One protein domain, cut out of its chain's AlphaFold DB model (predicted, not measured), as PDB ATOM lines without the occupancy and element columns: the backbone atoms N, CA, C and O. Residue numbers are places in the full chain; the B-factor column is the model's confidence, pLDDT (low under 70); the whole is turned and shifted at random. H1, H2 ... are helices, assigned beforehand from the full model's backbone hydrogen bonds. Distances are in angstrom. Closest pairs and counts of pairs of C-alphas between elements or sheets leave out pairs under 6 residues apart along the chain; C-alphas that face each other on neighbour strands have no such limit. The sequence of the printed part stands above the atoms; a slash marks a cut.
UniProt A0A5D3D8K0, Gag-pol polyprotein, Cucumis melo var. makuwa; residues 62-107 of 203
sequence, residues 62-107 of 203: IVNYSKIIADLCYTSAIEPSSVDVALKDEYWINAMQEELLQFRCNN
ATOM      1  N   ILE A  62       8.619 108.402 170.007       54.69
ATOM      2  CA  ILE A  62       7.222 107.964 170.066       54.69
ATOM      3  C   ILE A  62       7.310 106.444 169.970       54.69
ATOM      4  O   ILE A  62       7.606 105.910 168.899       54.69
ATOM      5  N   VAL A  63       7.126 105.770 171.109       58.53
ATOM      6  CA  VAL A  63       6.936 104.319 171.176       58.53
ATOM      7  C   VAL A  63       5.895 103.988 170.117       58.53
ATOM      8  O   VAL A  63       4.760 104.451 170.203       58.53
ATOM      9  N   ASN A  64       6.303 103.297 169.052       65.69
ATOM     10  CA  ASN A  64       5.421 103.102 167.910       65.69
ATOM     11  C   ASN A  64       4.416 102.011 168.271       65.69
ATOM     12  O   ASN A  64       4.606 100.849 167.923       65.69
ATOM     13  N   TYR A  65       3.363 102.394 168.992       65.12
ATOM     14  CA  TYR A  65       2.306 101.498 169.438       65.12
ATOM     15  C   TYR A  65       1.634 100.796 168.256       65.12
ATOM     16  O   TYR A  65       1.282  99.639 168.397       65.12
ATOM     17  N   SER A  66       1.553 101.416 167.071       69.62
ATOM     18  CA  SER A  66       1.090 100.730 165.857       69.62
ATOM     19  C   SER A  66       2.034  99.598 165.439       69.62
ATOM     20  O   SER A  66       1.556  98.509 165.140       69.62
ATOM     21  N   LYS A  67       3.360  99.801 165.485       68.00
ATOM     22  CA  LYS A  67       4.320  98.715 165.237       68.00
ATOM     23  C   LYS A  67       4.287  97.660 166.345       68.00
ATOM     24  O   LYS A  67       4.237  96.485 166.027       68.00
ATOM     25  N   ILE A  68       4.289  98.055 167.619       70.75
ATOM     26  CA  ILE A  68       4.264  97.100 168.739       70.75
ATOM     27  C   ILE A  68       2.963  96.291 168.733       70.75
ATOM     28  O   ILE A  68       3.017  95.097 168.986       70.75
ATOM     29  N   ILE A  69       1.820  96.895 168.397       66.56
ATOM     30  CA  ILE A  69       0.544  96.184 168.242       66.56
ATOM     31  C   ILE A  69       0.558  95.302 166.989       66.56
ATOM     32  O   ILE A  69       0.051  94.194 167.058       66.56
ATOM     33  N   ALA A  70       1.166  95.718 165.872       64.81
ATOM     34  CA  ALA A  70       1.325  94.845 164.706       64.81
ATOM     35  C   ALA A  70       2.211  93.626 165.024       64.81
ATOM     36  O   ALA A  70       1.776  92.495 164.826       64.81
ATOM     37  N   ASP A  71       3.411  93.850 165.570       60.28
ATOM     38  CA  ASP A  71       4.336  92.799 166.010       60.28
ATOM     39  C   ASP A  71       3.649  91.873 167.044       60.28
ATOM     40  O   ASP A  71       3.735  90.651 166.925       60.28
ATOM     41  N   LEU A  72       2.892  92.439 167.997       60.06
ATOM     42  CA  LEU A  72       2.091  91.694 168.975       60.06
ATOM     43  C   LEU A  72       1.009  90.845 168.297       60.06
ATOM     44  O   LEU A  72       0.934  89.659 168.592       60.06
ATOM     45  N   CYS A  73       0.222  91.408 167.376       52.31
ATOM     46  CA  CYS A  73      -0.834  90.696 166.653       52.31
ATOM     47  C   CYS A  73      -0.294  89.524 165.822       52.31
ATOM     48  O   CYS A  73      -0.965  88.500 165.734       52.31
ATOM     49  N   TYR A  74       0.918  89.630 165.262       56.91
ATOM     50  CA  TYR A  74       1.578  88.490 164.615       56.91
ATOM     51  C   TYR A  74       2.001  87.411 165.626       56.91
ATOM     52  O   TYR A  74       1.868  86.228 165.331       56.91
ATOM     53  N   THR A  75       2.456  87.786 166.828       53.88
ATOM     54  CA  THR A  75       2.759  86.818 167.906       53.88
ATOM     55  C   THR A  75       1.531  86.295 168.656       53.88
ATOM     56  O   THR A  75       1.639  85.299 169.360       53.88
ATOM     57  N   SER A  76       0.374  86.951 168.522       46.78
ATOM     58  CA  SER A  76      -0.891  86.575 169.158       46.78
ATOM     59  C   SER A  76      -1.914  86.020 168.161       46.78
ATOM     60  O   SER A  76      -3.113  86.018 168.447       46.78
ATOM     61  N   ALA A  77      -1.451  85.528 167.007       60.38
ATOM     62  CA  ALA A  77      -2.142  84.436 166.333       60.38
ATOM     63  C   ALA A  77      -2.311  83.307 167.363       60.38
ATOM     64  O   ALA A  77      -1.349  82.941 168.034       60.38
ATOM     65  N   ILE A  78      -3.547  82.852 167.577       68.62
ATOM     66  CA  ILE A  78      -3.912  82.109 168.791       68.62
ATOM     67  C   ILE A  78      -3.176  80.764 168.818       68.62
ATOM     68  O   ILE A  78      -3.520  79.846 168.074       68.62
ATOM     69  N   GLU A  79      -2.165  80.657 169.685       76.25
ATOM     70  CA  GLU A  79      -1.404  79.424 169.872       76.25
ATOM     71  C   GLU A  79      -2.344  78.327 170.412       76.25
ATOM     72  O   GLU A  79      -3.021  78.535 171.428       76.25
ATOM     73  N   PRO A  80      -2.449  77.169 169.736       82.19
ATOM     74  CA  PRO A  80      -3.406  76.138 170.098       82.19
ATOM     75  C   PRO A  80      -2.979  75.467 171.404       82.19
ATOM     76  O   PRO A  80      -2.039  74.678 171.446       82.19
ATOM     77  N   SER A  81      -3.735  75.717 172.474       84.31
ATOM     78  CA  SER A  81      -3.478  75.200 173.830       84.31
ATOM     79  C   SER A  81      -3.567  73.671 173.981       84.31
ATOM     80  O   SER A  81      -3.381  73.142 175.077       84.31
ATOM     81  N   SER A  82      -3.857  72.947 172.897       86.19
ATOM     82  CA  SER A  82      -3.783  71.491 172.805       86.19
ATOM     83  C   SER A  82      -3.552  71.052 171.357       86.19
ATOM     84  O   SER A  82      -4.065  71.661 170.414       86.19
ATOM     85  N   VAL A  83      -2.865  69.920 171.185       84.19
ATOM     86  CA  VAL A  83      -2.705  69.222 169.898       84.19
ATOM     87  C   VAL A  83      -4.065  68.941 169.238       84.19
ATOM     88  O   VAL A  83      -4.202  69.079 168.028       84.19
ATOM     89  N   ASP A  84      -5.108  68.645 170.021       87.25
ATOM     90  CA  ASP A  84      -6.472  68.386 169.520       87.25
ATOM     91  C   ASP A  84      -7.253  69.657 169.108       87.25
ATOM     92  O   ASP A  84      -8.404  69.575 168.655       87.25
ATOM     93  N   VAL A  85      -6.640  70.833 169.279       86.94
ATOM     94  CA  VAL A  85      -7.066  72.113 168.690       86.94
ATOM     95  C   VAL A  85      -6.234  72.402 167.438       86.94
ATOM     96  O   VAL A  85      -6.813  72.698 166.397       86.94
ATOM     97  N   ALA A  86      -4.908  72.222 167.501       87.62
ATOM     98  CA  ALA A  86      -4.007  72.389 166.354       87.62
ATOM     99  C   ALA A  86      -4.402  71.501 165.157       87.62
ATOM    100  O   ALA A  86      -4.482  71.975 164.030       87.62
ATOM    101  N   LEU A  87      -4.747  70.231 165.409       87.62
ATOM    102  CA  LEU A  87      -5.185  69.250 164.400       87.62
ATOM    103  C   LEU A  87      -6.570  69.536 163.773       87.62
ATOM    104  O   LEU A  87      -7.108  68.679 163.073       87.62
ATOM    105  N   LYS A  88      -7.173  70.703 164.031       88.56
ATOM    106  CA  LYS A  88      -8.427  71.160 163.401       88.56
ATOM    107  C   LYS A  88      -8.257  72.429 162.569       88.56
ATOM    108  O   LYS A  88      -9.192  72.803 161.866       88.56
ATOM    109  N   ASP A  89      -7.111  73.092 162.671       88.62
ATOM    110  CA  ASP A  89      -6.816  74.326 161.954       88.62
ATOM    111  C   ASP A  89      -5.902  74.012 160.765       88.62
ATOM    112  O   ASP A  89      -4.794  73.497 160.925       88.62
ATOM    113  N   GLU A  90      -6.386  74.312 159.562       90.31
ATOM    114  CA  GLU A  90      -5.678  74.069 158.307       90.31
ATOM    115  C   GLU A  90      -4.301  74.752 158.268       90.31
ATOM    116  O   GLU A  90      -3.341  74.158 157.775       90.31
ATOM    117  N   TYR A  91      -4.154  75.947 158.851       89.50
ATOM    118  CA  TYR A  91      -2.872  76.655 158.880       89.50
ATOM    119  C   TYR A  91      -1.854  75.950 159.781       89.50
ATOM    120  O   TYR A  91      -0.692  75.809 159.396       89.50
ATOM    121  N   TRP A  92      -2.283  75.453 160.946       88.50
ATOM    122  CA  TRP A  92      -1.417  74.691 161.850       88.50
ATOM    123  C   TRP A  92      -1.064  73.310 161.289       88.50
ATOM    124  O   TRP A  92       0.080  72.877 161.426       88.50
ATOM    125  N   ILE A  93      -1.999  72.640 160.606       89.62
ATOM    126  CA  ILE A  93      -1.726  71.380 159.899       89.62
ATOM    127  C   ILE A  93      -0.689  71.608 158.792       89.62
ATOM    128  O   ILE A  93       0.314  70.897 158.756       89.62
ATOM    129  N   ASN A  94      -0.890  72.607 157.927       90.19
ATOM    130  CA  ASN A  94       0.005  72.891 156.805       90.19
ATOM    131  C   ASN A  94       1.410  73.297 157.284       90.19
ATOM    132  O   ASN A  94       2.395  72.725 156.822       90.19
ATOM    133  N   ALA A  95       1.516  74.188 158.278       88.75
ATOM    134  CA  ALA A  95       2.803  74.563 158.871       88.75
ATOM    135  C   ALA A  95       3.541  73.356 159.484       88.75
ATOM    136  O   ALA A  95       4.752  73.206 159.314       88.75
ATOM    137  N   MET A  96       2.815  72.446 160.146       89.25
ATOM    138  CA  MET A  96       3.414  71.231 160.700       89.25
ATOM    139  C   MET A  96       3.853  70.248 159.603       89.25
ATOM    140  O   MET A  96       4.897  69.611 159.736       89.25
ATOM    141  N   GLN A  97       3.115  70.149 158.491       90.69
ATOM    142  CA  GLN A  97       3.546  69.373 157.323       90.69
ATOM    143  C   GLN A  97       4.824  69.952 156.698       90.69
ATOM    144  O   GLN A  97       5.725  69.182 156.369       90.69
ATOM    145  N   GLU A  98       4.950  71.278 156.582       88.75
ATOM    146  CA  GLU A  98       6.164  71.927 156.069       88.75
ATOM    147  C   GLU A  98       7.394  71.668 156.958       88.75
ATOM    148  O   GLU A  98       8.464  71.348 156.437       88.75
ATOM    149  N   GLU A  99       7.269  71.722 158.288       86.94
ATOM    150  CA  GLU A  99       8.362  71.362 159.210       86.94
ATOM    151  C   GLU A  99       8.720  69.861 159.140       86.94
ATOM    152  O   GLU A  99       9.897  69.504 159.041       86.94
ATOM    153  N   LEU A 100       7.732  68.961 159.084       89.62
ATOM    154  CA  LEU A 100       7.972  67.518 158.909       89.62
ATOM    155  C   LEU A 100       8.645  67.202 157.555       89.62
ATOM    156  O   LEU A 100       9.516  66.327 157.476       89.62
ATOM    157  N   LEU A 101       8.300  67.938 156.494       89.56
ATOM    158  CA  LEU A 101       8.967  67.868 155.191       89.56
ATOM    159  C   LEU A 101      10.397  68.417 155.256       89.56
ATOM    160  O   LEU A 101      11.305  67.776 154.726       89.56
ATOM    161  N   GLN A 102      10.644  69.529 155.955       87.06
ATOM    162  CA  GLN A 102      12.002  70.024 156.205       87.06
ATOM    163  C   GLN A 102      12.853  68.994 156.958       87.06
ATOM    164  O   GLN A 102      14.018  68.795 156.607       87.06
ATOM    165  N   PHE A 103      12.303  68.300 157.960       90.69
ATOM    166  CA  PHE A 103      13.034  67.273 158.712       90.69
ATOM    167  C   PHE A 103      13.394  66.075 157.820       90.69
ATOM    168  O   PHE A 103      14.522  65.575 157.888       90.69
ATOM    169  N   ARG A 104      12.481  65.669 156.924       88.88
ATOM    170  CA  ARG A 104      12.738  64.653 155.891       88.88
ATOM    171  C   ARG A 104      13.831  65.098 154.914       88.88
ATOM    172  O   ARG A 104      14.790  64.360 154.720       88.88
ATOM    173  N   CYS A 105      13.732  66.297 154.341       89.06
ATOM    174  CA  CYS A 105      14.715  66.834 153.392       89.06
ATOM    175  C   CYS A 105      16.112  67.016 154.012       89.06
ATOM    176  O   CYS A 105      17.120  66.813 153.340       89.06
ATOM    177  N   ASN A 106      16.184  67.348 155.304       88.38
ATOM    178  CA  ASN A 106      17.437  67.493 156.049       88.38
ATOM    179  C   ASN A 106      17.978  66.167 156.629       88.38
ATOM    180  O   ASN A 106      18.956  66.200 157.387       88.38
ATOM    181  N   ASN A 107      17.363  65.019 156.298       91.56
ATOM    182  CA  ASN A 107      17.691  63.676 156.797       91.56
ATOM    183  C   ASN A 107      17.782  63.583 158.336       91.56
ATOM    184  O   ASN A 107      18.603  62.839 158.875       91.56
TER     185      ASN A 107
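Overview. This is residues 62 to 107 of the 203 residues of the protein "Gag-pol polyprotein" of Cucumis melo var. makuwa (UniProt A0A5D3D8K0). The printed part makes a wide, open V with no packed core: helix H1 forms one arm, the longer helix H3 forms the other, and the one-turn helix H2 sits at the corner between them. H1 is held away from the corner by a drawn-out link, and residues 62 to 78 and 97 to 107 stick out free at the two ends. The printed part has 46 residues with three named helices, in the order H1, H2, H3, and no named strand; the class is all helix. It is extended, with a radius of gyration of the C-alphas of 15.1 A, and flat, with spans of 47 by 27 by 14 A.

Arrangement. H1, residues 65 to 75, touches no helix. It is apart from H2, residues 83 to 86, and apart from H3, residues 90 to 105. H2 and H3 are close but not clearly touching, with 2 pairs of C-alphas within 8 A; the closest C-alphas are those of Ala 86 and Trp 92, 5.7 A apart. In H1 and H3 every O i to N i+4 pair is within hydrogen-bond range, while H2 is too short for such a pair and has its 1 pair of O i to N i+3 within range.

Along the chain. H1 begins at C-alpha 65 at (2.306, 101.498, 169.438) and measures 14.8 A from first to last C-alpha. H2, Val 83 to Ala 86, begins at C-alpha 83 at (-2.705, 69.222, 169.898) and measures 4.9 A. H3 is the longest helix, with 16 residues and 22.2 A, and ends at C-alpha 105 at (14.715, 66.834, 153.392).

Size, cuts and confidence. The two C-alphas farthest apart are those of Ile 62 and Asn 107, 47.4 A. The printed part has no cut. The link from H1 to H2, 7 residues, is short, and that from H2 to H3, 3 residues, is tight. The mean pLDDT of the printed part is 78.0, and residues 62 to 67 and 69 to 78 are under 70.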